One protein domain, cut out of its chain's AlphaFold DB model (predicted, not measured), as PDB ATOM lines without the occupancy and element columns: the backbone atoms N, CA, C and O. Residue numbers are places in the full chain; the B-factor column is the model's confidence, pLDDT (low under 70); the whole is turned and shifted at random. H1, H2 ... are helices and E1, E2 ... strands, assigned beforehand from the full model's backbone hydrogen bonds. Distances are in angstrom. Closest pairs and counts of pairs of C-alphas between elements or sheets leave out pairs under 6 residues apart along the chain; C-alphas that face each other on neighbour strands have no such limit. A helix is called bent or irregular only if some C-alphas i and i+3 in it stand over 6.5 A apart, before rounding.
ATOM      1  N   LEU A   3     135.343 137.189 169.102       45.56
ATOM      2  CA  LEU A   3     134.188 137.279 168.205       45.56
ATOM      3  C   LEU A   3     133.649 138.700 167.977       45.56
ATOM      4  O   LEU A   3     132.854 138.885 167.069       45.56
ATOM      5  N   THR A   4     134.021 139.701 168.776       54.25
ATOM      6  CA  THR A   4     133.401 141.034 168.696       54.25
ATOM      7  C   THR A   4     133.992 141.934 167.613       54.25
ATOM      8  O   THR A   4     133.229 142.640 166.962       54.25
ATOM      9  N   GLU A   5     135.309 141.909 167.381       50.00
ATOM     10  CA  GLU A   5     135.941 142.746 166.343       50.00
ATOM     11  C   GLU A   5     135.666 142.229 164.928       50.00
ATOM     12  O   GLU A   5     135.341 143.023 164.047       50.00
ATOM     13  N   ASP A   6     135.722 140.910 164.724       44.88
ATOM     14  CA  ASP A   6     135.436 140.288 163.425       44.88
ATOM     15  C   ASP A   6     133.974 140.524 163.004       44.88
ATOM     16  O   ASP A   6     133.706 140.877 161.858       44.88
ATOM     17  N   VAL A   7     133.032 140.433 163.956       55.41
ATOM     18  CA  VAL A   7     131.605 140.721 163.722       55.41
ATOM     19  C   VAL A   7     131.364 142.210 163.471       55.41
ATOM     20  O   VAL A   7     130.542 142.552 162.629       55.41
ATOM     21  N   LEU A   8     132.082 143.113 164.149       51.31
ATOM     22  CA  LEU A   8     132.003 144.549 163.860       51.31
ATOM     23  C   LEU A   8     132.487 144.853 162.437       51.31
ATOM     24  O   LEU A   8     131.797 145.567 161.713       51.31
ATOM     25  N   LYS A   9     133.617 144.277 162.008       50.78
ATOM     26  CA  LYS A   9     134.127 144.431 160.635       50.78
ATOM     27  C   LYS A   9     133.139 143.893 159.597       50.78
ATOM     28  O   LYS A   9     132.887 144.568 158.601       50.78
ATOM     29  N   GLU A  10     132.529 142.739 159.855       48.88
ATOM     30  CA  GLU A  10     131.509 142.152 158.979       48.88
ATOM     31  C   GLU A  10     130.245 143.032 158.912       48.88
ATOM     32  O   GLU A  10     129.744 143.320 157.827       48.88
ATOM     33  N   ILE A  11     129.790 143.569 160.050       51.75
ATOM     34  CA  ILE A  11     128.669 144.518 160.120       51.75
ATOM     35  C   ILE A  11     128.964 145.784 159.307       51.75
ATOM     36  O   ILE A  11     128.126 146.171 158.498       51.75
ATOM     37  N   TYR A  12     130.144 146.398 159.458       44.84
ATOM     38  CA  TYR A  12     130.524 147.592 158.692       44.84
ATOM     39  C   TYR A  12     130.683 147.316 157.192       44.84
ATOM     40  O   TYR A  12     130.362 148.188 156.386       44.84
ATOM     41  N   SER A  13     131.104 146.105 156.811       47.97
ATOM     42  CA  SER A  13     131.193 145.686 155.406       47.97
ATOM     43  C   SER A  13     129.825 145.531 154.725       47.97
ATOM     44  O   SER A  13     129.726 145.636 153.507       47.97
ATOM     45  N   PHE A  14     128.752 145.339 155.502       47.31
ATOM     46  CA  PHE A  14     127.413 145.029 154.991       47.31
ATOM     47  C   PHE A  14     126.464 146.238 154.894       47.31
ATOM     48  O   PHE A  14     125.287 146.064 154.566       47.31
ATOM     49  N   TYR A  15     126.912 147.459 155.210       49.25
ATOM     50  CA  TYR A  15     126.022 148.625 155.237       49.25
ATOM     51  C   TYR A  15     125.623 149.085 153.819       49.25
ATOM     52  O   TYR A  15     126.486 149.504 153.049       49.25
ATOM     53  N   PRO A  16     124.319 149.085 153.469       49.69
ATOM     54  CA  PRO A  16     123.833 149.609 152.195       49.69
ATOM     55  C   PRO A  16     124.005 151.131 152.115       49.69
ATOM     56  O   PRO A  16     123.819 151.823 153.120       49.69
ATOM     57  N   ASP A  17     124.237 151.656 150.907       46.00
ATOM     58  CA  ASP A  17     124.430 153.089 150.610       46.00
ATOM     59  C   ASP A  17     123.418 154.011 151.308       46.00
ATOM     60  O   ASP A  17     123.765 155.093 151.763       46.00
ATOM     61  N   ILE A  18     122.178 153.551 151.491       48.31
ATOM     62  CA  ILE A  18     121.090 154.326 152.099       48.31
ATOM     63  C   ILE A  18     121.285 154.643 153.593       48.31
ATOM     64  O   ILE A  18     120.694 155.593 154.106       48.31
ATOM     65  N   LEU A  19     122.084 153.846 154.309       49.38
ATOM     66  CA  LEU A  19     122.448 154.107 155.704       49.38
ATOM     67  C   LEU A  19     123.663 155.037 155.790       49.38
ATOM     68  O   LEU A  19     123.729 155.839 156.716       49.38
ATOM     69  N   LEU A  20     124.549 154.998 154.791       49.03
ATOM     70  CA  LEU A  20     125.657 155.943 154.630       49.03
ATOM     71  C   LEU A  20     125.142 157.346 154.289       49.03
ATOM     72  O   LEU A  20     125.578 158.299 154.915       49.03
ATOM     73  N   THR A  21     124.122 157.465 153.432       50.28
ATOM     74  CA  THR A  21     123.473 158.758 153.132       50.28
ATOM     75  C   THR A  21     122.810 159.380 154.366       50.28
ATOM     76  O   THR A  21     122.674 160.592 154.495       50.28
ATOM     77  N   ARG A  22     122.367 158.545 155.315       42.19
ATOM     78  CA  ARG A  22     121.780 159.006 156.583       42.19
ATOM     79  C   ARG A  22     122.832 159.425 157.610       42.19
ATOM     80  O   ARG A  22     122.487 160.115 158.563       42.19
ATOM     81  N   LEU A  23     124.073 158.997 157.397       50.03
ATOM     82  CA  LEU A  23     125.269 159.399 158.121       50.03
ATOM     83  C   LEU A  23     126.004 160.539 157.400       50.03
ATOM     84  O   LEU A  23     127.088 160.865 157.839       50.03
ATOM     85  N   ASP A  24     125.490 161.149 156.323       46.19
ATOM     86  CA  ASP A  24     126.246 162.120 155.501       46.19
ATOM     87  C   ASP A  24     126.728 163.383 156.253       46.19
ATOM     88  O   ASP A  24     127.661 164.031 155.790       46.19
ATOM     89  N   GLU A  25     126.202 163.701 157.442       47.72
ATOM     90  CA  GLU A  25     126.826 164.706 158.329       47.72
ATOM     91  C   GLU A  25     128.105 164.175 159.031       47.72
ATOM     92  O   GLU A  25     129.023 164.939 159.307       47.72
ATOM     93  N   GLU A  26     128.213 162.861 159.255       49.62
ATOM     94  CA  GLU A  26     129.376 162.136 159.806       49.62
ATOM     95  C   GLU A  26     130.283 161.523 158.708       49.62
ATOM     96  O   GLU A  26     131.462 161.245 158.936       49.62
ATOM     97  N   GLY A  27     129.757 161.318 157.495       51.31
ATOM     98  CA  GLY A  27     130.435 160.700 156.353       51.31
ATOM     99  C   GLY A  27     131.461 161.611 155.681       51.31
ATOM    100  O   GLY A  27     132.509 161.129 155.243       51.31
ATOM    101  N   GLU A  28     131.220 162.927 155.646       53.28
ATOM    102  CA  GLU A  28     132.261 163.901 155.290       53.28
ATOM    103  C   GLU A  28     133.401 163.871 156.313       53.28
ATOM    104  O   GLU A  28     134.559 163.756 155.920       53.28
ATOM    105  N   GLU A  29     133.101 163.885 157.615       52.72
ATOM    106  CA  GLU A  29     134.120 163.845 158.672       52.72
ATOM    107  C   GLU A  29     134.939 162.541 158.633       52.72
ATOM    108  O   GLU A  29     136.164 162.563 158.775       52.72
ATOM    109  N   PHE A  30     134.289 161.401 158.380       58.28
ATOM    110  CA  PHE A  30     134.950 160.107 158.214       58.28
ATOM    111  C   PHE A  30     135.858 160.070 156.977       58.28
ATOM    112  O   PHE A  30     137.007 159.643 157.075       58.28
ATOM    113  N   ASN A  31     135.387 160.557 155.824       56.75
ATOM    114  CA  ASN A  31     136.210 160.643 154.616       56.75
ATOM    115  C   ASN A  31     137.379 161.619 154.785       56.75
ATOM    116  O   ASN A  31     138.476 161.337 154.306       56.75
ATOM    117  N   VAL A  32     137.182 162.737 155.489       59.84
ATOM    118  CA  VAL A  32     138.252 163.690 155.816       59.84
ATOM    119  C   VAL A  32     139.317 163.022 156.685       59.84
ATOM    120  O   VAL A  32     140.491 163.075 156.326       59.84
ATOM    121  N   LYS A  33     138.925 162.308 157.750       65.69
ATOM    122  CA  LYS A  33     139.855 161.530 158.592       65.69
ATOM    123  C   LYS A  33     140.590 160.452 157.794       65.69
ATOM    124  O   LYS A  33     141.792 160.262 157.960       65.69
ATOM    125  N   LEU A  34     139.899 159.780 156.877       69.25
ATOM    126  CA  LEU A  34     140.505 158.756 156.031       69.25
ATOM    127  C   LEU A  34     141.498 159.359 155.021       69.25
ATOM    128  O   LEU A  34     142.552 158.781 154.774       69.25
ATOM    129  N   LEU A  35     141.223 160.550 154.482       75.12
ATOM    130  CA  LEU A  35     142.143 161.290 153.607       75.12
ATOM    131  C   LEU A  35     143.371 161.850 154.349       75.12
ATOM    132  O   LEU A  35     144.374 162.173 153.704       75.12
ATOM    133  N   GLU A  36     143.319 161.977 155.677       85.38
ATOM    134  CA  GLU A  36     144.477 162.342 156.503       85.38
ATOM    135  C   GLU A  36     145.444 161.173 156.695       85.38
ATOM    136  O   GLU A  36     146.654 161.395 156.731       85.38
ATOM    137  N   LEU A  37     144.952 159.932 156.721       88.69
ATOM    138  CA  LEU A  37     145.759 158.738 156.976       88.69
ATOM    139  C   LEU A  37     147.012 158.630 156.069       88.69
ATOM    140  O   LEU A  37     148.116 158.515 156.610       88.69
ATOM    141  N   PRO A  38     146.928 158.755 154.725       90.25
ATOM    142  CA  PRO A  38     148.118 158.768 153.866       90.25
ATOM    143  C   PRO A  38     149.122 159.878 154.200       90.25
ATOM    144  O   PRO A  38     150.334 159.649 154.135       90.25
ATOM    145  N   LYS A  39     148.626 161.067 154.569       90.50
ATOM    146  CA  LYS A  39     149.460 162.229 154.912       90.50
ATOM    147  C   LYS A  39     150.192 161.995 156.227       90.50
ATOM    148  O   LYS A  39     151.391 162.236 156.298       90.50
ATOM    149  N   LEU A  40     149.497 161.465 157.233       93.94
ATOM    150  CA  LEU A  40     150.062 161.152 158.544       93.94
ATOM    151  C   LEU A  40     151.108 160.031 158.462       93.94
ATOM    152  O   LEU A  40     152.148 160.121 159.111       93.94
ATOM    153  N   ILE A  41     150.897 159.013 157.617       95.62
ATOM    154  CA  ILE A  41     151.920 157.991 157.328       95.62
ATOM    155  C   ILE A  41     153.191 158.656 156.784       95.62
ATOM    156  O   ILE A  41     154.292 158.350 157.247       95.62
ATOM    157  N   GLU A  42     153.066 159.576 155.825       93.12
ATOM    158  CA  GLU A  42     154.217 160.269 155.243       93.12
ATOM    159  C   GLU A  42     154.901 161.197 156.260       93.12
ATOM    160  O   GLU A  42     156.118 161.113 156.452       93.12
ATOM    161  N   GLU A  43     154.134 162.016 156.973       94.00
ATOM    162  CA  GLU A  43     154.618 162.939 158.002       94.00
ATOM    163  C   GLU A  43     155.372 162.197 159.114       94.00
ATOM    164  O   GLU A  43     156.560 162.443 159.355       94.00
ATOM    165  N   TYR A  44     154.728 161.215 159.749       96.88
ATOM    166  CA  TYR A  44     155.302 160.503 160.888       96.88
ATOM    167  C   TYR A  44     156.475 159.611 160.493       96.88
ATOM    168  O   TYR A  44     157.360 159.365 161.322       96.88
ATOM    169  N   SER A  45     156.559 159.178 159.232       96.50
ATOM    170  CA  SER A  45     157.727 158.450 158.735       96.50
ATOM    171  C   SER A  45     158.998 159.310 158.728       96.50
ATOM    172  O   SER A  45     160.084 158.790 158.995       96.50
ATOM    173  N   ASN A  46     158.887 160.620 158.479       94.69
ATOM    174  CA  ASN A  46     160.034 161.515 158.303       94.69
ATOM    175  C   ASN A  46     160.693 161.958 159.614       94.69
ATOM    176  O   ASN A  46     161.846 162.378 159.583       94.69
ATOM    177  N   ASN A  47     160.028 161.825 160.764       93.25
ATOM    178  CA  ASN A  47     160.626 162.053 162.086       93.25
ATOM    179  C   ASN A  47     161.395 163.375 162.232       93.25
ATOM    180  O   ASN A  47     162.497 163.400 162.790       93.25
ATOM    181  N   GLU A  48     160.862 164.473 161.694       87.06
ATOM    182  CA  GLU A  48     161.605 165.734 161.576       87.06
ATOM    183  C   GLU A  48     162.092 166.279 162.929       87.06
ATOM    184  O   GLU A  48     163.214 166.806 163.016       87.06
ATOM    185  N   GLU A  49     161.280 166.069 163.971       85.69
ATOM    186  CA  GLU A  49     161.513 166.471 165.364       85.69
ATOM    187  C   GLU A  49     162.021 165.333 166.271       85.69
ATOM    188  O   GLU A  49     162.327 165.559 167.441       85.69
ATOM    189  N   GLY A  50     162.163 164.107 165.755       85.50
ATOM    190  CA  GLY A  50     162.696 162.969 166.516       85.50
ATOM    191  C   GLY A  50     161.711 162.297 167.485       85.50
ATOM    192  O   GLY A  50     162.129 161.451 168.275       85.50
ATOM    193  N   ASN A  51     160.428 162.655 167.443       88.56
ATOM    194  CA  ASN A  51     159.387 162.212 168.374       88.56
ATOM    195  C   ASN A  51     158.226 161.453 167.703       88.56
ATOM    196  O   ASN A  51     157.296 161.072 168.403       88.56
ATOM    197  N   THR A  52     158.257 161.181 166.395       91.62
ATOM    198  CA  THR A  52     157.095 160.606 165.683       91.62
ATOM    199  C   THR A  52     157.153 159.089 165.521       91.62
ATOM    200  O   THR A  52     156.278 158.513 164.887       91.62
ATOM    201  N   ALA A  53     158.154 158.405 166.084       91.75
ATOM    202  CA  ALA A  53     158.312 156.962 165.894       91.75
ATOM    203  C   ALA A  53     157.099 156.155 166.388       91.75
ATOM    204  O   ALA A  53     156.608 155.295 165.665       91.75
ATOM    205  N   TYR A  54     156.576 156.476 167.576       92.50
ATOM    206  CA  TYR A  54     155.394 155.795 168.113       92.50
ATOM    207  C   TYR A  54     154.129 156.124 167.310       92.50
ATOM    208  O   TYR A  54     153.336 155.222 167.061       92.50
ATOM    209  N   LEU A  55     153.991 157.379 166.856       95.25
ATOM    210  CA  LEU A  55     152.897 157.822 165.989       95.25
ATOM    211  C   LEU A  55     152.941 157.105 164.639       95.25
ATOM    212  O   LEU A  55     151.906 156.748 164.089       95.25
ATOM    213  N   PHE A  56     154.144 156.852 164.120       96.75
ATOM    214  CA  PHE A  56     154.327 156.118 162.878       96.75
ATOM    215  C   PHE A  56     153.907 154.651 163.018       96.75
ATOM    216  O   PHE A  56     153.312 154.089 162.108       96.75
ATOM    217  N   GLU A  57     154.178 154.025 164.161       96.69
ATOM    218  CA  GLU A  57     153.663 152.684 164.448       96.69
ATOM    219  C   GLU A  57     152.131 152.683 164.528       96.69
ATOM    220  O   GLU A  57     151.494 151.827 163.919       96.69
ATOM    221  N   ASP A  58     151.542 153.652 165.234       95.75
ATOM    222  CA  ASP A  58     150.088 153.747 165.415       95.75
ATOM    223  C   ASP A  58     149.375 153.944 164.068       95.75
ATOM    224  O   ASP A  58     148.461 153.192 163.726       95.75
ATOM    225  N   ILE A  59     149.864 154.867 163.241       96.19
ATOM    226  CA  ILE A  59     149.246 155.158 161.946       96.19
ATOM    227  C   ILE A  59     149.423 154.018 160.932       96.19
ATOM    228  O   ILE A  59     148.570 153.798 160.073       96.19
ATOM    229  N   LEU A  60     150.504 153.233 161.029       98.00
ATOM    230  CA  LEU A  60     150.661 152.035 160.206       98.00
ATOM    231  C   LEU A  60     149.694 150.925 160.625       98.00
ATOM    232  O   LEU A  60     149.239 150.183 159.757       98.00
ATOM    233  N   VAL A  61     149.333 150.811 161.909       97.69
ATOM    234  CA  VAL A  61     148.269 149.886 162.336       97.69
ATOM    235  C   VAL A  61     146.953 150.248 161.653       97.69
ATOM    236  O   VAL A  61     146.283 149.357 161.132       97.69
ATOM    237  N   GLU A  62     146.600 151.532 161.601       94.69
ATOM    238  CA  GLU A  62     145.414 152.004 160.874       94.69
ATOM    239  C   GLU A  62     145.522 151.717 159.370       94.69
ATOM    240  O   GLU A  62     144.620 151.113 158.790       94.69
ATOM    241  N   GLY A  63     146.666 152.035 158.757       95.75
ATOM    242  CA  GLY A  63     146.925 151.782 157.339       95.75
ATOM    243  C   GLY A  63     146.819 150.309 156.940       95.75
ATOM    244  O   GLY A  63     146.231 149.991 155.912       95.75
ATOM    245  N   PHE A  64     147.336 149.378 157.747       97.62
ATOM    246  CA  PHE A  64     147.186 147.944 157.471       97.62
ATOM    247  C   PHE A  64     145.778 147.417 157.782       97.62
ATOM    248  O   PHE A  64     145.340 146.469 157.137       97.62
ATOM    249  N   ASN A  65     145.046 148.027 158.718       95.31
ATOM    250  CA  ASN A  65     143.644 147.682 158.973       95.31
ATOM    251  C   ASN A  65     142.671 148.225 157.913       95.31
ATOM    252  O   ASN A  65     141.501 147.848 157.939       95.31
ATOM    253  N   MET A  66     143.131 149.048 156.962       92.56
ATOM    254  CA  MET A  66     142.343 149.397 155.775       92.56
ATOM    255  C   MET A  66     142.108 148.210 154.837       92.56
ATOM    256  O   MET A  66     141.154 148.226 154.059       92.56
ATOM    257  N   PHE A  67     142.972 147.193 154.873       95.62
ATOM    258  CA  PHE A  67     142.727 145.977 154.113       95.62
ATOM    259  C   PHE A  67     141.659 145.145 154.821       95.62
ATOM    260  O   PHE A  67     141.839 144.752 155.976       95.62
ATOM    261  N   HIS A  68     140.563 144.836 154.127       93.75
ATOM    262  CA  HIS A  68     139.399 144.179 154.742       93.75
ATOM    263  C   HIS A  68     139.742 142.797 155.318       93.75
ATOM    264  O   HIS A  68     139.214 142.389 156.350       93.75
ATOM    265  N   ASN A  69     140.702 142.114 154.694       96.31
ATOM    266  CA  ASN A  69     141.164 140.784 155.062       96.31
ATOM    267  C   ASN A  69     142.480 140.787 155.863       96.31
ATOM    268  O   ASN A  69     143.125 139.741 155.982       96.31
ATOM    269  N   VAL A  70     142.864 141.918 156.464       97.69
ATOM    270  CA  VAL A  70     143.991 142.014 157.402       97.69
ATOM    271  C   VAL A  70     143.511 142.492 158.772       97.69
ATOM    272  O   VAL A  70     142.669 143.378 158.915       97.69
ATOM    273  N   SER A  71     144.076 141.897 159.818       97.75
ATOM    274  CA  SER A  71     144.020 142.428 161.178       97.75
ATOM    275  C   SER A  71     145.427 142.818 161.607       97.75
ATOM    276  O   SER A  71     146.314 141.965 161.621       97.75
ATOM    277  N   ALA A  72     145.643 144.093 161.927       97.69
ATOM    278  CA  ALA A  72     146.920 144.607 162.407       97.69
ATOM    279  C   ALA A  72     146.789 145.104 163.848       97.69
ATOM    280  O   ALA A  72     145.815 145.767 164.204       97.69
ATOM    281  N   LYS A  73     147.791 144.807 164.676       96.88
ATOM    282  CA  LYS A  73     147.873 145.295 166.055       96.88
ATOM    283  C   LYS A  73     149.304 145.647 166.421       96.88
ATOM    284  O   LYS A  73     150.251 144.939 166.069       96.88
ATOM    285  N   LYS A  74     149.450 146.711 167.198       95.25
ATOM    286  CA  LYS A  74     150.726 147.087 167.798       95.25
ATOM    287  C   LYS A  74     151.156 146.047 168.828       95.25
ATOM    288  O   LYS A  74     150.333 145.566 169.611       95.25
ATOM    289  N   ILE A  75     152.445 145.727 168.869       91.94
ATOM    290  CA  ILE A  75     153.025 144.876 169.907       91.94
ATOM    291  C   ILE A  75     153.966 145.716 170.764       91.94
ATOM    292  O   ILE A  75     154.909 146.330 170.282       91.94
ATOM    293  N   SER A  76     153.726 145.732 172.073       78.00
ATOM    294  CA  SER A  76     154.614 146.403 173.023       78.00
ATOM    295  C   SER A  76     155.736 145.481 173.511       78.00
ATOM    296  O   SER A  76     155.607 144.254 173.544       78.00
ATOM    297  N   GLY A  77     156.832 146.088 173.963       74.94
ATOM    298  CA  GLY A  77     157.911 145.402 174.673       74.94
ATOM    299  C   GLY A  77     159.186 145.217 173.854       74.94
ATOM    300  O   GLY A  77     159.173 144.976 172.648       74.94
ATOM    301  N   ALA A  78     160.322 145.326 174.543       77.00
ATOM    302  CA  ALA A  78     161.632 145.216 173.919       77.00
ATOM    303  C   ALA A  78     161.829 143.844 173.250       77.00
ATOM    304  O   ALA A  78     161.615 142.790 173.848       77.00
ATOM    305  N   GLY A  79     162.308 143.863 172.006       77.88
ATOM    306  CA  GLY A  79     162.635 142.647 171.261       77.88
ATOM    307  C   GLY A  79     161.444 141.968 170.581       77.88
ATOM    308  O   GLY A  79     161.563 140.789 170.234       77.88
ATOM    309  N   ASN A  80     160.328 142.675 170.418       87.69
ATOM    310  CA  ASN A  80     159.194 142.267 169.593       87.69
ATOM    311  C   ASN A  80     159.176 143.060 168.276       87.69
ATOM    312  O   ASN A  80     159.893 144.053 168.145       87.69
ATOM    313  N   THR A  81     158.407 142.578 167.297       87.56
ATOM    314  CA  THR A  81     158.056 143.377 166.110       87.56
ATOM    315  C   THR A  81     157.236 144.588 166.541       87.56
ATOM    316  O   THR A  81     156.577 144.513 167.575       87.56
ATOM    317  N   ASP A  82     157.243 145.659 165.757       91.62
ATOM    318  CA  ASP A  82     156.462 146.853 166.097       91.62
ATOM    319  C   ASP A  82     154.955 146.564 165.935       91.62
ATOM    320  O   ASP A  82     154.138 146.882 166.802       91.62
ATOM    321  N   ILE A  83     154.591 145.867 164.851       98.00
ATOM    322  CA  ILE A  83     153.209 145.510 164.516       98.00
ATOM    323  C   ILE A  83     153.137 144.030 164.101       98.00
ATOM    324  O   ILE A  83     153.941 143.550 163.293       98.00
ATOM    325  N   GLU A  84     152.170 143.300 164.662       98.19
ATOM    326  CA  GLU A  84     151.769 141.954 164.232       98.19
ATOM    327  C   GLU A  84     150.539 142.074 163.337       98.19
ATOM    328  O   GLU A  84     149.523 142.637 163.750       98.19
ATOM    329  N   CYS A  85     150.613 141.488 162.146       98.50
ATOM    330  CA  CYS A  85     149.492 141.406 161.225       98.50
ATOM    331  C   CYS A  85     149.066 139.950 161.006       98.50
ATOM    332  O   CYS A  85     149.892 139.034 161.004       98.50
ATOM    333  N   LEU A  86     147.772 139.746 160.782       98.50
ATOM    334  CA  LEU A  86     147.164 138.492 160.360       98.50
ATOM    335  C   LEU A  86     146.454 138.722 159.028       98.50
ATOM    336  O   LEU A  86     145.449 139.423 158.980       98.50
ATOM    337  N   TYR A  87     146.953 138.090 157.970       98.19
ATOM    338  CA  TYR A  87     146.211 137.924 156.731       98.19
ATOM    339  C   TYR A  87     145.162 136.823 156.934       98.19
ATOM    340  O   TYR A  87     145.492 135.635 157.022       98.19
ATOM    341  N   ILE A  88     143.899 137.232 157.063       96.75
ATOM    342  CA  ILE A  88     142.782 136.396 157.520       96.75
ATOM    343  C   ILE A  88     142.492 135.281 156.514       96.75
ATOM    344  O   ILE A  88     142.391 134.119 156.915       96.75
ATOM    345  N   THR A  89     142.447 135.606 155.217       94.69
ATOM    346  CA  THR A  89     142.123 134.662 154.132       94.69
ATOM    347  C   THR A  89     143.006 133.415 154.168       94.69
ATOM    348  O   THR A  89     142.507 132.297 154.058       94.69
ATOM    349  N   LEU A  90     144.316 133.591 154.374       96.19
ATOM    350  CA  LEU A  90     145.289 132.494 154.414       96.19
ATOM    351  C   LEU A  90     145.692 132.077 155.837       96.19
ATOM    352  O   LEU A  90     146.544 131.206 155.994       96.19
ATOM    353  N   LYS A  91     145.102 132.685 156.877       96.50
ATOM    354  CA  LYS A  91     145.484 132.502 158.292       96.50
ATOM    355  C   LYS A  91     146.991 132.659 158.518       96.50
ATOM    356  O   LYS A  91     147.609 131.928 159.292       96.50
ATOM    357  N   LYS A  92     147.577 133.625 157.818       96.81
ATOM    358  CA  LYS A  92     149.016 133.840 157.722       96.81
ATOM    359  C   LYS A  92     149.410 135.056 158.537       96.81
ATOM    360  O   LYS A  92     148.907 136.149 158.292       96.81
ATOM    361  N   LYS A  93     150.328 134.893 159.487       98.44
ATOM    362  CA  LYS A  93     150.880 136.035 160.223       98.44
ATOM    363  C   LYS A  93     152.049 136.657 159.471       98.44
ATOM    364  O   LYS A  93     152.806 135.963 158.793       98.44
ATOM    365  N   PHE A  94     152.232 137.958 159.634       98.69
ATOM    366  CA  PHE A  94     153.418 138.667 159.173       98.69
ATOM    367  C   PHE A  94     153.763 139.823 160.108       98.69
ATOM    368  O   PHE A  94     152.934 140.302 160.880       98.69
ATOM    369  N   ALA A  95     155.026 140.230 160.070       98.44
ATOM    370  CA  ALA A  95     155.548 141.331 160.865       98.44
ATOM    371  C   ALA A  95     155.584 142.611 160.028       98.44
ATOM    372  O   ALA A  95     155.987 142.575 158.863       98.44
ATOM    373  N   VAL A  96     155.255 143.742 160.639       98.50
ATOM    374  CA  VAL A  96     155.557 145.067 160.094       98.50
ATOM    375  C   VAL A  96     156.502 145.770 161.069       98.50
ATOM    376  O   VAL A  96     156.249 145.816 162.273       98.50
ATOM    377  N   GLU A  97     157.619 146.271 160.541       97.62
ATOM    378  CA  GLU A  97     158.623 147.029 161.287       97.62
ATOM    379  C   GLU A  97     158.664 148.468 160.759       97.62
ATOM    380  O   GLU A  97     159.008 148.724 159.598       97.62
ATOM    381  N   ALA A  98     158.340 149.408 161.636       96.94
ATOM    382  CA  ALA A  98     158.304 150.826 161.356       96.94
ATOM    383  C   ALA A  98     159.713 151.421 161.519       96.94
ATOM    384  O   ALA A  98     160.397 151.265 162.537       96.94
ATOM    385  N   LYS A  99     160.195 152.125 160.495       96.25
ATOM    386  CA  LYS A  99     161.467 152.859 160.536       96.25
ATOM    387  C   LYS A  99     161.226 154.333 160.266       96.25
ATOM    388  O   LYS A  99     161.478 154.819 159.170       96.25
ATOM    389  N   SER A 100     160.775 155.034 161.300       96.00
ATOM    390  CA  SER A 100     160.641 156.491 161.301       96.00
ATOM    391  C   SER A 100     162.022 157.152 161.435       96.00
ATOM    392  O   SER A 100     162.736 156.934 162.419       96.00
ATOM    393  N   THR A 101     162.458 157.918 160.432       94.75
ATOM    394  CA  THR A 101     163.814 158.486 160.403       94.75
ATOM    395  C   THR A 101     163.921 159.800 159.634       94.75
ATOM    396  O   THR A 101     163.563 159.895 158.462       94.75
ATOM    397  N   LYS A 102     164.578 160.786 160.264       94.62
ATOM    398  CA  LYS A 102     164.948 162.067 159.644       94.62
ATOM    399  C   LYS A 102     165.975 161.934 158.539       94.62
ATOM    400  O   LYS A 102     166.010 162.758 157.627       94.62
ATOM    401  N   ASN A 103     166.831 160.920 158.613       93.81
ATOM    402  CA  ASN A 103     167.876 160.642 157.631       93.81
ATOM    403  C   ASN A 103     167.567 159.370 156.840       93.81
ATOM    404  O   ASN A 103     166.714 158.584 157.238       93.81
ATOM    405  N   LYS A 104     168.265 159.137 155.722       94.69
ATOM    406  CA  LYS A 104     168.160 157.840 155.036       94.69
ATOM    407  C   LYS A 104     168.552 156.731 156.008       94.69
ATOM    408  O   LYS A 104     169.627 156.805 156.598       94.69
ATOM    409  N   LEU A 105     167.695 155.719 156.145       96.00
ATOM    410  CA  LEU A 105     167.966 154.529 156.943       96.00
ATOM    411  C   LEU A 105     169.300 153.911 156.480       96.00
ATOM    412  O   LEU A 105     169.396 153.543 155.303       96.00
ATOM    413  N   PRO A 106     170.326 153.839 157.350       95.69
ATOM    414  CA  PRO A 106     171.676 153.463 156.936       95.69
ATOM    415  C   PRO A 106     171.887 151.946 156.858       95.69
ATOM    416  O   PRO A 106     172.713 151.497 156.069       95.69
ATOM    417  N   LEU A 107     171.170 151.176 157.683       96.31
ATOM    418  CA  LEU A 107     171.329 149.727 157.808       96.31
ATOM    419  C   LEU A 107     170.053 149.058 158.323       96.31
ATOM    420  O   LEU A 107     169.245 149.686 159.017       96.31
ATOM    421  N   LEU A 108     169.926 147.762 158.052       96.75
ATOM    422  CA  LEU A 108     168.953 146.873 158.682       96.75
ATOM    423  C   LEU A 108     169.643 145.666 159.320       96.75
ATOM    424  O   LEU A 108     170.521 145.038 158.742       96.75
ATOM    425  N   ASN A 109     169.200 145.296 160.521       96.12
ATOM    426  CA  ASN A 109     169.646 144.063 161.163       96.12
ATOM    427  C   ASN A 109     168.652 142.938 160.853       96.12
ATOM    428  O   ASN A 109     167.686 142.729 161.592       96.12
ATOM    429  N   SER A 110     168.887 142.217 159.758       96.50
ATOM    430  CA  SER A 110     168.004 141.137 159.305       96.50
ATOM    431  C   SER A 110     167.877 139.994 160.314       96.50
ATOM    432  O   SER A 110     166.785 139.453 160.475       96.50
ATOM    433  N   GLY A 111     168.931 139.684 161.077       96.75
ATOM    434  CA  GLY A 111     168.876 138.692 162.157       96.75
ATOM    435  C   GLY A 111     167.925 139.087 163.295       96.75
ATOM    436  O   GLY A 111     167.150 138.257 163.775       96.75
ATOM    437  N   ARG A 112     167.924 140.365 163.708       96.12
ATOM    438  CA  ARG A 112     166.973 140.899 164.704       96.12
ATOM    439  C   ARG A 112     165.541 140.797 164.188       96.12
ATOM    440  O   ARG A 112     164.683 140.314 164.919       96.12
ATOM    441  N   LEU A 113     165.302 141.230 162.952       96.81
ATOM    442  CA  LEU A 113     163.972 141.201 162.340       96.81
ATOM    443  C   LEU A 113     163.457 139.767 162.166       96.81
ATOM    444  O   LEU A 113     162.301 139.496 162.479       96.81
ATOM    445  N   ASN A 114     164.326 138.830 161.774       96.81
ATOM    446  CA  ASN A 114     163.990 137.409 161.700       96.81
ATOM    447  C   ASN A 114     163.517 136.873 163.056       96.81
ATOM    448  O   ASN A 114     162.433 136.308 163.149       96.81
ATOM    449  N   ARG A 115     164.272 137.136 164.129       96.38
ATOM    450  CA  ARG A 115     163.892 136.708 165.483       96.38
ATOM    451  C   ARG A 115     162.557 137.311 165.933       96.38
ATOM    452  O   ARG A 115     161.790 136.653 166.627       96.38
ATOM    453  N   HIS A 116     162.289 138.571 165.589       95.31
ATOM    454  CA  HIS A 116     161.026 139.232 165.928       95.31
ATOM    455  C   HIS A 116     159.845 138.579 165.204       95.31
ATOM    456  O   HIS A 116     158.824 138.300 165.826       95.31
ATOM    457  N   ARG A 117     160.016 138.282 163.915       96.69
ATOM    458  CA  ARG A 117     159.031 137.577 163.095       96.69
ATOM    459  C   ARG A 117     158.766 136.153 163.592       96.69
ATOM    460  O   ARG A 117     157.610 135.760 163.709       96.69
ATOM    461  N   GLU A 118     159.809 135.392 163.914       96.25
ATOM    462  CA  GLU A 118     159.682 134.009 164.401       96.25
ATOM    463  C   GLU A 118     158.855 133.921 165.689       96.25
ATOM    464  O   GLU A 118     158.037 133.017 165.832       96.25
ATOM    465  N   LYS A 119     158.998 134.892 166.602       95.75
ATOM    466  CA  LYS A 119     158.222 134.941 167.854       95.75
ATOM    467  C   LYS A 119     156.714 134.989 167.638       95.75
ATOM    468  O   LYS A 119     155.973 134.455 168.458       95.75
ATOM    469  N   ILE A 120     156.272 135.645 166.571       94.94
ATOM    470  CA  ILE A 120     154.851 135.743 166.234       94.94
ATOM    471  C   ILE A 120     154.412 134.642 165.260       94.94
ATOM    472  O   ILE A 120     153.237 134.594 164.914       94.94
ATOM    473  N   GLY A 121     155.323 133.765 164.819       96.69
ATOM    474  CA  GLY A 121     155.058 132.775 163.771       96.69
ATOM    475  C   GLY A 121     154.778 133.415 162.409       96.69
ATOM    476  O   GLY A 121     153.907 132.943 161.685       96.69
ATOM    477  N   GLY A 122     155.437 134.537 162.101       97.00
ATOM    478  CA  GLY A 122     155.208 135.278 160.864       97.00
ATOM    479  C   GLY A 122     155.982 134.715 159.668       97.00
ATOM    480  O   GLY A 122     157.121 134.277 159.808       97.00
ATOM    481  N   GLU A 123     155.399 134.804 158.475       98.19
ATOM    482  CA  GLU A 123     156.004 134.316 157.225       98.19
ATOM    483  C   GLU A 123     157.047 135.286 156.653       98.19
ATOM    484  O   GLU A 123     158.126 134.887 156.214       98.19
ATOM    485  N   TYR A 124     156.766 136.589 156.703       98.69
ATOM    486  CA  TYR A 124     157.693 137.636 156.269       98.69
ATOM    487  C   TYR A 124     157.637 138.875 157.164       98.69
ATOM    488  O   TYR A 124     156.793 138.997 158.055       98.69
ATOM    489  N   THR A 125     158.579 139.789 156.936       98.75
ATOM    490  CA  THR A 125     158.627 141.116 157.555       98.75
ATOM    491  C   THR A 125     158.547 142.188 156.479       98.75
ATOM    492  O   THR A 125     159.353 142.178 155.549       98.75
ATOM    493  N   ILE A 126     157.634 143.139 156.632       98.81
ATOM    494  CA  ILE A 126     157.593 144.359 155.828       98.81
ATOM    495  C   ILE A 126     158.268 145.465 156.631       98.81
ATOM    496  O   ILE A 126     157.823 145.805 157.723       98.81
ATOM    497  N   VAL A 127     159.346 146.027 156.102       98.69
ATOM    498  CA  VAL A 127     159.956 147.239 156.653       98.69
ATOM    499  C   VAL A 127     159.367 148.441 155.930       98.69
ATOM    500  O   VAL A 127     159.563 148.584 154.722       98.69
ATOM    501  N   VAL A 128     158.697 149.320 156.673       98.69
ATOM    502  CA  VAL A 128     158.163 150.584 156.147       98.69
ATOM    503  C   VAL A 128     159.066 151.731 156.596       98.69
ATOM    504  O   VAL A 128     159.347 151.886 157.785       98.69
ATOM    505  N   THR A 129     159.571 152.524 155.651       98.19
ATOM    506  CA  THR A 129     160.557 153.594 155.910       98.19
ATOM    507  C   THR A 129     160.369 154.755 154.930       98.19
ATOM    508  O   THR A 129     160.014 154.491 153.783       98.19
ATOM    509  N   PRO A 130     160.624 156.030 155.285       97.38
ATOM    510  CA  PRO A 130     160.533 157.122 154.309       97.38
ATOM    511  C   PRO A 130     161.576 156.969 153.198       97.38
ATOM    512  O   PRO A 130     161.313 157.211 152.023       97.38
ATOM    513  N   ARG A 131     162.802 156.590 153.575       96.06
ATOM    514  CA  ARG A 131     163.956 156.534 152.679       96.06
ATOM    515  C   ARG A 131     165.101 155.753 153.296       96.06
ATOM    516  O   ARG A 131     165.330 155.785 154.503       96.06
ATOM    517  N   TYR A 132     165.887 155.115 152.443       97.81
ATOM    518  CA  TYR A 132     167.008 154.276 152.851       97.81
ATOM    519  C   TYR A 132     168.172 154.404 151.858       97.81
ATOM    520  O   TYR A 132     168.005 154.885 150.733       97.81
ATOM    521  N   VAL A 133     169.386 154.059 152.286       97.62
ATOM    522  CA  VAL A 133     170.557 154.045 151.389       97.62
ATOM    523  C   VAL A 133     170.606 152.739 150.586       97.62
ATOM    524  O   VAL A 133     170.189 151.704 151.104       97.62
ATOM    525  N   PRO A 134     171.156 152.715 149.355       96.38
ATOM    526  CA  PRO A 134     171.152 151.508 148.523       96.38
ATOM    527  C   PRO A 134     171.736 150.257 149.192       96.38
ATOM    528  O   PRO A 134     171.287 149.153 148.891       96.38
ATOM    529  N   SER A 135     172.692 150.417 150.118       96.62
ATOM    530  CA  SER A 135     173.319 149.289 150.812       96.62
ATOM    531  C   SER A 135     172.346 148.456 151.646       96.62
ATOM    532  O   SER A 135     172.554 147.255 151.773       96.62
ATOM    533  N   VAL A 136     171.239 149.042 152.112       97.31
ATOM    534  CA  VAL A 136     170.198 148.329 152.872       97.31
ATOM    535  C   VAL A 136     169.587 147.178 152.063       97.31
ATOM    536  O   VAL A 136     169.167 146.173 152.633       97.31
ATOM    537  N   LYS A 137     169.598 147.253 150.722       97.31
ATOM    538  CA  LYS A 137     169.151 146.143 149.863       97.31
ATOM    539  C   LYS A 137     170.020 144.893 150.030       97.31
ATOM    540  O   LYS A 137     169.523 143.785 149.854       97.31
ATOM    541  N   TYR A 138     171.301 145.049 150.369       97.56
ATOM    542  CA  TYR A 138     172.179 143.914 150.654       97.56
ATOM    543  C   TYR A 138     171.912 143.319 152.039       97.56
ATOM    544  O   TYR A 138     171.980 142.101 152.173       97.56
ATOM    545  N   ASP A 139     171.534 144.140 153.025       97.50
ATOM    546  CA  ASP A 139     171.240 143.692 154.397       97.50
ATOM    547  C   ASP A 139     170.060 142.707 154.467       97.50
ATOM    548  O   ASP A 139     170.023 141.822 155.327       97.50
ATOM    549  N   ILE A 140     169.089 142.864 153.560       97.62
ATOM    550  CA  ILE A 140     167.879 142.033 153.487       97.62
ATOM    551  C   ILE A 140     167.948 140.946 152.411       97.62
ATOM    552  O   ILE A 140     167.032 140.127 152.305       97.62
ATOM    553  N   LYS A 141     169.005 140.913 151.595       97.75
ATOM    554  CA  LYS A 141     169.115 139.971 150.478       97.75
ATOM    555  C   LYS A 141     169.050 138.527 150.988       97.75
ATOM    556  O   LYS A 141     169.728 138.181 151.948       97.75
ATOM    557  N   HIS A 142     168.274 137.676 150.312       96.31
ATOM    558  CA  HIS A 142     168.056 136.270 150.698       96.31
ATOM    559  C   HIS A 142     167.411 136.081 152.082       96.31
ATOM    560  O   HIS A 142     167.606 135.053 152.727       96.31
ATOM    561  N   THR A 143     166.625 137.056 152.541       97.75
ATOM    562  CA  THR A 143     165.858 136.960 153.788       97.75
ATOM    563  C   THR A 143     164.362 137.097 153.511       97.75
ATOM    564  O   THR A 143     163.965 137.615 152.470       97.75
ATOM    565  N   GLY A 144     163.515 136.680 154.456       98.00
ATOM    566  CA  GLY A 144     162.061 136.898 154.404       98.00
ATOM    567  C   GLY A 144     161.639 138.342 154.701       98.00
ATOM    568  O   GLY A 144     160.657 138.555 155.403       98.00
ATOM    569  N   ILE A 145     162.431 139.334 154.292       98.75
ATOM    570  CA  ILE A 145     162.200 140.755 154.574       98.75
ATOM    571  C   ILE A 145     162.001 141.481 153.249       98.75
ATOM    572  O   ILE A 145     162.779 141.284 152.318       98.75
ATOM    573  N   VAL A 146     160.994 142.341 153.179       98.81
ATOM    574  CA  VAL A 146     160.805 143.291 152.082       98.81
ATOM    575  C   VAL A 146     160.839 144.716 152.615       98.81
ATOM    576  O   VAL A 146     160.570 144.951 153.793       98.81
ATOM    577  N   ILE A 147     161.179 145.669 151.754       98.75
ATOM    578  CA  ILE A 147     161.087 147.101 152.059       98.75
ATOM    579  C   ILE A 147     159.998 147.712 151.190       98.75
ATOM    580  O   ILE A 147     159.918 147.402 150.005       98.75
ATOM    581  N   ILE A 148     159.205 148.603 151.768       98.69
ATOM    582  CA  ILE A 148     158.316 149.508 151.045       98.69
ATOM    583  C   ILE A 148     158.537 150.926 151.572       98.69
ATOM    584  O   ILE A 148     158.720 151.134 152.778       98.69
ATOM    585  N   THR A 149     158.580 151.914 150.681       98.38
ATOM    586  CA  THR A 149     158.640 153.308 151.119       98.38
ATOM    587  C   THR A 149     157.295 153.743 151.691       98.38
ATOM    588  O   THR A 149     156.236 153.369 151.184       98.38
ATOM    589  N   ALA A 150     157.333 154.568 152.739       97.75
ATOM    590  CA  ALA A 150     156.128 155.146 153.331       97.75
ATOM    591  C   ALA A 150     155.300 155.893 152.273       97.75
ATOM    592  O   ALA A 150     154.097 155.691 152.202       97.75
ATOM    593  N   SER A 151     155.957 156.639 151.377       94.81
ATOM    594  CA  SER A 151     155.299 157.353 150.279       94.81
ATOM    595  C   SER A 151     154.535 156.425 149.329       94.81
ATOM    596  O   SER A 151     153.407 156.726 148.965       94.81
ATOM    597  N   THR A 152     155.112 155.280 148.942       97.69
ATOM    598  CA  THR A 152     154.438 154.326 148.050       97.69
ATOM    599  C   THR A 152     153.263 153.650 148.745       97.69
ATOM    600  O   THR A 152     152.218 153.446 148.130       97.69
ATOM    601  N   PHE A 153     153.410 153.315 150.029       98.25
ATOM    602  CA  PHE A 153     152.302 152.768 150.803       98.25
ATOM    603  C   PHE A 153     151.163 153.790 150.951       98.25
ATOM    604  O   PHE A 153     150.017 153.474 150.637       98.25
ATOM    605  N   SER A 154     151.487 155.033 151.322       94.50
ATOM    606  CA  SER A 154     150.542 156.153 151.391       94.50
ATOM    607  C   SER A 154     149.837 156.398 150.061       94.50
ATOM    608  O   SER A 154     148.621 156.554 150.040       94.50
ATOM    609  N   GLU A 155     150.568 156.403 148.946       92.06
ATOM    610  CA  GLU A 155     150.005 156.603 147.609       92.06
ATOM    611  C   GLU A 155     148.993 155.507 147.254       92.06
ATOM    612  O   GLU A 155     147.909 155.809 146.749       92.06
ATOM    613  N   PHE A 156     149.309 154.242 147.542       95.19
ATOM    614  CA  PHE A 156     148.371 153.144 147.322       95.19
ATOM    615  C   PHE A 156     147.085 153.343 148.136       95.19
ATOM    616  O   PHE A 156     145.989 153.260 147.575       95.19
ATOM    617  N   LEU A 157     147.196 153.652 149.434       93.25
ATOM    618  CA  LEU A 157     146.026 153.895 150.282       93.25
ATOM    619  C   LEU A 157     145.220 155.102 149.793       93.25
ATOM    620  O   LEU A 157     144.012 154.983 149.598       93.25
ATOM    621  N   TYR A 158     145.885 156.225 149.505       89.50
ATOM    622  CA  TYR A 158     145.254 157.437 148.985       89.50
ATOM    623  C   TYR A 158     144.433 157.156 147.728       89.50
ATOM    624  O   TYR A 158     143.281 157.571 147.651       89.50
ATOM    625  N   ASN A 159     144.986 156.421 146.760       87.56
ATOM    626  CA  ASN A 159     144.265 156.123 145.526       87.56
ATOM    627  C   ASN A 159     143.037 155.236 145.765       87.56
ATOM    628  O   ASN A 159     142.001 155.469 145.145       87.56
ATOM    629  N   ASN A 160     143.106 154.260 146.678       89.94
ATOM    630  CA  ASN A 160     141.918 153.480 147.036       89.94
ATOM    631  C   ASN A 160     140.852 154.375 147.698       89.94
ATOM    632  O   ASN A 160     139.690 154.312 147.304       89.94
ATOM    633  N   ILE A 161     141.246 155.255 148.626       84.75
ATOM    634  CA  ILE A 161     140.335 156.186 149.318       84.75
ATOM    635  C   ILE A 161     139.686 157.159 148.329       84.75
ATOM    636  O   ILE A 161     138.465 157.288 148.297       84.75
ATOM    637  N   ALA A 162     140.490 157.808 147.486       81.81
ATOM    638  CA  ALA A 162     140.032 158.804 146.519       81.81
ATOM    639  C   ALA A 162     139.072 158.217 145.471       81.81
ATOM    640  O   ALA A 162     138.185 158.917 144.989       81.81
ATOM    641  N   ASN A 163     139.214 156.928 145.149       82.25
ATOM    642  CA  ASN A 163     138.310 156.205 144.250       82.25
ATOM    643  C   ASN A 163     137.172 155.477 144.995       82.25
ATOM    644  O   ASN A 163     136.512 154.621 144.409       82.25
ATOM    645  N   ASN A 164     136.946 155.788 146.281       77.94
ATOM    646  CA  ASN A 164     135.925 155.186 147.148       77.94
ATOM    647  C   ASN A 164     135.969 153.639 147.160       77.94
ATOM    648  O   ASN A 164     134.947 152.967 147.303       77.94
ATOM    649  N   CYS A 165     137.165 153.062 147.000       79.94
ATOM    650  CA  CYS A 165     137.411 151.628 147.087       79.94
ATOM    651  C   CYS A 165     137.548 151.245 148.563       79.94
ATOM    652  O   CYS A 165     138.615 151.381 149.162       79.94
ATOM    653  N   ARG A 166     136.433 150.807 149.155       69.56
ATOM    654  CA  ARG A 166     136.335 150.489 150.590       69.56
ATOM    655  C   ARG A 166     136.795 149.072 150.938       69.56
ATOM    656  O   ARG A 166     137.191 148.823 152.069       69.56
ATOM    657  N   GLU A 167     136.795 148.167 149.964       77.81
ATOM    658  CA  GLU A 167     137.222 146.773 150.123       77.81
ATOM    659  C   GLU A 167     138.623 146.573 149.538       77.81
ATOM    660  O   GLU A 167     138.814 145.967 148.482       77.81
ATOM    661  N   ILE A 168     139.634 147.127 150.206       91.19
ATOM    662  CA  ILE A 168     141.017 146.934 149.770       91.19
ATOM    663  C   ILE A 168     141.436 145.503 150.111       91.19
ATOM    664  O   ILE A 168     141.573 145.146 151.279       91.19
ATOM    665  N   ASP A 169     141.619 144.667 149.094       94.50
ATOM    666  CA  ASP A 169     142.072 143.289 149.278       94.50
ATOM    667  C   ASP A 169     143.602 143.209 149.363       94.50
ATOM    668  O   ASP A 169     144.318 143.797 148.548       94.50
ATOM    669  N   TYR A 170     144.115 142.479 150.354       97.56
ATOM    670  CA  TYR A 170     145.550 142.306 150.577       97.56
ATOM    671  C   TYR A 170     146.213 141.254 149.666       97.56
ATOM    672  O   TYR A 170     147.435 141.125 149.675       97.56
ATOM    673  N   THR A 171     145.448 140.510 148.862       97.38
ATOM    674  CA  THR A 171     145.966 139.439 147.990       97.38
ATOM    675  C   THR A 171     147.077 139.933 147.068       97.38
ATOM    676  O   THR A 171     148.153 139.340 147.047       97.38
ATOM    677  N   ASP A 172     146.869 141.061 146.379       95.50
ATOM    678  CA  ASP A 172     147.876 141.614 145.464       95.50
ATOM    679  C   ASP A 172     149.175 141.986 146.204       95.50
ATOM    680  O   ASP A 172     150.277 141.788 145.688       95.50
ATOM    681  N   PHE A 173     149.059 142.491 147.440       97.38
ATOM    682  CA  PHE A 173     150.214 142.772 148.293       97.38
ATOM    683  C   PHE A 173     150.942 141.481 148.670       97.38
ATOM    684  O   PHE A 173     152.161 141.405 148.514       97.38
ATOM    685  N   ASP A 174     150.224 140.460 149.142       98.50
ATOM    686  CA  ASP A 174     150.824 139.189 149.555       98.50
ATOM    687  C   ASP A 174     151.555 138.492 148.398       98.50
ATOM    688  O   ASP A 174     152.690 138.028 148.567       98.50
ATOM    689  N   ASP A 175     150.957 138.488 147.207       98.31
ATOM    690  CA  ASP A 175     151.546 137.930 145.990       98.31
ATOM    691  C   ASP A 175     152.832 138.668 145.605       98.31
ATOM    692  O   ASP A 175     153.876 138.044 145.381       98.31
ATOM    693  N   ILE A 176     152.805 140.004 145.599       98.62
ATOM    694  CA  ILE A 176     153.992 140.820 145.315       98.62
ATOM    695  C   ILE A 176     155.095 140.549 146.339       98.62
ATOM    696  O   ILE A 176     156.257 140.377 145.956       98.62
ATOM    697  N   ILE A 177     154.755 140.498 147.629       98.62
ATOM    698  CA  ILE A 177     155.716 140.281 148.715       98.62
ATOM    699  C   ILE A 177     156.369 138.907 148.585       98.62
ATOM    700  O   ILE A 177     157.598 138.802 148.597       98.62
ATOM    701  N   THR A 178     155.570 137.850 148.440       98.19
ATOM    702  CA  THR A 178     156.070 136.468 148.384       98.19
ATOM    703  C   THR A 178     156.973 136.222 147.175       98.19
ATOM    704  O   THR A 178     157.974 135.516 147.290       98.19
ATOM    705  N   GLN A 179     156.705 136.877 146.043       98.31
ATOM    706  CA  GLN A 179     157.543 136.807 144.840       98.31
ATOM    707  C   GLN A 179     158.827 137.657 144.929       98.31
ATOM    708  O   GLN A 179     159.747 137.493 144.120       98.31
ATOM    709  N   ASN A 180     158.920 138.569 145.903       98.50
ATOM    710  CA  ASN A 180     159.999 139.557 146.003       98.50
ATOM    711  C   ASN A 180     160.693 139.604 147.370       98.50
ATOM    712  O   ASN A 180     161.312 140.615 147.705       98.50
ATOM    713  N   LEU A 181     160.669 138.508 148.130       98.56
ATOM    714  CA  LEU A 181     161.415 138.403 149.386       98.56
ATOM    715  C   LEU A 181     162.894 138.791 149.209       98.56
ATOM    716  O   LEU A 181     163.565 138.407 148.244       98.56
ATOM    717  N   GLY A 182     163.402 139.575 150.157       98.38
ATOM    718  CA  GLY A 182     164.756 140.115 150.151       98.38
ATOM    719  C   GLY A 182     164.965 141.288 149.194       98.38
ATOM    720  O   GLY A 182     166.108 141.548 148.807       98.38
ATOM    721  N   LYS A 183     163.891 141.977 148.783       98.56
ATOM    722  CA  LYS A 183     163.932 143.133 147.875       98.56
ATOM    723  C   LYS A 183     163.103 144.314 148.393       98.56
ATOM    724  O   LYS A 183     162.333 144.210 149.342       98.56
ATOM    725  N   ASP A 184     163.276 145.447 147.723       98.50
ATOM    726  CA  ASP A 184     162.352 146.578 147.793       98.50
ATOM    727  C   ASP A 184     161.181 146.341 146.828       98.50
ATOM    728  O   ASP A 184     161.412 146.095 145.641       98.50
ATOM    729  N   ILE A 185     159.953 146.409 147.339       98.69
ATOM    730  CA  ILE A 185     158.705 146.193 146.596       98.69
ATOM    731  C   ILE A 185     158.002 147.497 146.201       98.69
ATOM    732  O   ILE A 185     156.925 147.446 145.617       98.69
ATOM    733  N   SER A 186     158.600 148.663 146.461       97.94
ATOM    734  CA  SER A 186     157.964 149.959 146.183       97.94
ATOM    735  C   SER A 186     157.616 150.138 144.698       97.94
ATOM    736  O   SER A 186     156.536 150.615 144.369       97.94
ATOM    737  N   ILE A 187     158.484 149.692 143.781       96.00
ATOM    738  CA  ILE A 187     158.194 149.746 142.335       96.00
ATOM    739  C   ILE A 187     157.014 148.825 141.967       96.00
ATOM    740  O   ILE A 187     156.034 149.347 141.441       96.00
ATOM    741  N   PRO A 188     157.029 147.511 142.288       98.00
ATOM    742  CA  PRO A 188     155.878 146.634 142.048       98.00
ATOM    743  C   PRO A 188     154.547 147.155 142.607       98.00
ATOM    744  O   PRO A 188     153.516 147.038 141.949       98.00
ATOM    745  N   ILE A 189     154.557 147.749 143.803       97.62
ATOM    746  CA  ILE A 189     153.346 148.309 144.414       97.62
ATOM    747  C   ILE A 189     152.895 149.584 143.691       97.62
ATOM    748  O   ILE A 189     151.706 149.750 143.450       97.62
ATOM    749  N   SER A 190     153.814 150.460 143.277       93.62
ATOM    750  CA  SER A 190     153.473 151.635 142.464       93.62
ATOM    751  C   SER A 190     152.881 151.231 141.105       93.62
ATOM    752  O   SER A 190     151.857 151.770 140.690       93.62
ATOM    753  N   GLU A 191     153.451 150.219 140.445       93.31
ATOM    754  CA  GLU A 191     152.914 149.659 139.198       93.31
ATOM    755  C   GLU A 191     151.514 149.060 139.390       93.31
ATOM    756  O   GLU A 191     150.640 149.270 138.546       93.31
ATOM    757  N   LEU A 192     151.274 148.363 140.509       95.00
ATOM    758  CA  LEU A 192     149.944 147.890 140.898       95.00
ATOM    759  C   LEU A 192     148.963 149.060 141.052       95.00
ATOM    760  O   LEU A 192     147.875 149.008 140.477       95.00
ATOM    761  N   THR A 193     149.343 150.117 141.780       91.62
ATOM    762  CA  THR A 193     148.520 151.324 141.962       91.62
ATOM    763  C   THR A 193     148.148 151.936 140.614       91.62
ATOM    764  O   THR A 193     146.968 152.135 140.330       91.62
ATOM    765  N   ILE A 194     149.133 152.165 139.741       88.69
ATOM    766  CA  ILE A 194     148.908 152.724 138.402       88.69
ATOM    767  C   ILE A 194     147.970 151.818 137.607       88.69
ATOM    768  O   ILE A 194     146.979 152.289 137.061       88.69
ATOM    769  N   LYS A 195     148.226 150.509 137.564       90.81
ATOM    770  CA  LYS A 195     147.383 149.562 136.825       90.81
ATOM    771  C   LYS A 195     145.936 149.560 137.323       90.81
ATOM    772  O   LYS A 195     145.029 149.410 136.511       90.81
ATOM    773  N   LYS A 196     145.724 149.706 138.634       89.56
ATOM    774  CA  LYS A 196     144.397 149.677 139.259       89.56
ATOM    775  C   LYS A 196     143.592 150.956 139.003       89.56
ATOM    776  O   LYS A 196     142.379 150.861 138.853       89.56
ATOM    777  N   PHE A 197     144.243 152.120 138.931       86.81
ATOM    778  CA  PHE A 197     143.550 153.420 138.920       86.81
ATOM    779  C   PHE A 197     143.761 154.272 137.659       86.81
ATOM    780  O   PHE A 197     142.956 155.159 137.388       86.81
ATOM    781  N   ALA A 198     144.773 153.997 136.831       76.19
ATOM    782  CA  ALA A 198     145.017 154.760 135.601       76.19
ATOM    783  C   ALA A 198     143.959 154.520 134.509       76.19
ATOM    784  O   ALA A 198     143.825 155.335 133.602       76.19
ATOM    785  N   SER A 199     143.191 153.429 134.583       58.25
ATOM    786  CA  SER A 199     142.049 153.177 133.690       58.25
ATOM    787  C   SER A 199     140.771 153.928 134.081       58.25
ATOM    788  O   SER A 199     139.775 153.825 133.371       58.25
TER     789      SER A 199
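This is residues 3 to 199 of the 201 residues of the protein "Restriction endonuclease" of Candidatus Pacearchaeota archaeon (UniProt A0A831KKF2). A strongly twisted sheet of five strands is the middle layer of three, with H2, H3, H6 and H7 over one face and H4 on the other. H6 packs between the second half of H2 and H8, while residues 14 to 30, of which 17 to 30 belong to H2, stick out as an arm with a kink and lead back to H1 at the start of the printed part. The 197 printed residues hold eight named helices and five named strands in the order H1 H2 H3 E1 E2 E3 H4 E4 H5 E5 H6 H7 H8. The sheet's order is E1 E2 E3 E4 E5, mixed, and the class is mixed, helices and strands. The whole is compact, with a radius of gyration of the C-alphas of 16.9 A and spans of 52 by 36 by 35 A.

Look first for the sheet: E1 is residues 70 to 74, E2 83 to 87, E3 92 to 98, E4 122 to 129 and E5 145 to 149. Find C-alpha 122 at (155.208, 135.278, 160.864); from there E4 runs 19.7 A, and E3 is 19.7 A long too. H3 is residues 53 to 65, 18.7 A; H4 is 110 to 119, 14.4 A; H5 is 136 to 139; H6 is 150 to 162, 17.9 A; H7 is 171 to 179, 12.3 A. H1, residues 3 to 13, 15.6 A, begins at C-alpha 3 (134.188, 137.279, 168.205). H2, residues 17 to 46, 37.4 A, has a kink of 93 degrees near residue 25 and is irregular: C-alphas 22 and 25 are 7.8 A apart. H8, residues 186 to 199, 20.5 A, ends at C-alpha 199 (142.049, 153.177, 133.690) and is only just irregular, with C-alphas 196 and 199 7.0 A apart.

Begin at E1, E2 and E3, a meander, each strand the antiparallel neighbour of the one before: N 73 and O 84 are 2.9 A apart, N 85 and O 94 2.9 A. E3 and E4 are parallel, with N 97 and O 126 at 2.9 A, and so are E4 and E5, with N 146 and O 125 at 2.9 A. E3, H4, E4 and E4, H5, E5 are strand-helix-strand units, two parallel neighbour strands with a helix between, each with a right-handed crossover. H4 has a height over the sheet of 8.7 A and runs slantwise to the strands, at 45 degrees to E4 on the local plane. On the opposite face, H7 is over E4 at a height of 8.7 A and runs across it, at 84 degrees on the local plane. H3 is on the same face as H7; its closest C-alphas to E1 are those of Val 61 and Ala 72, 5.4 A. H5 and H8 only graze the sheet. H2, with residues 34 to 45 alone, touches H6 at a shallow tilt of 14 degrees, opposite ways, closest at the C-alphas of Pro 38 and Ser 154, 4.3 A. H6 touches H8 at 18 degrees, a shallow tilt, the same way, closest at the C-alphas of Phe 156 and Thr 193, 5.7 A. Every O i to N i+4 pair is within hydrogen-bond range in H1, H3, H4, H6 and H7, against 19 of 26 in H2 and 9 of 10 in H8; H5 is too short for one.

The C-alphas of Arg 22 and Tyr 138, the two farthest apart, are 52.9 A apart. The body without residues 14 to 30 spans 42 by 33 by 33 A. The printed part has no cut, and its one long link is E3 to H4, 11 residues. The model's mean pLDDT over the printed part is 87.0; residues 3 to 34, 166 and 199 are under 70.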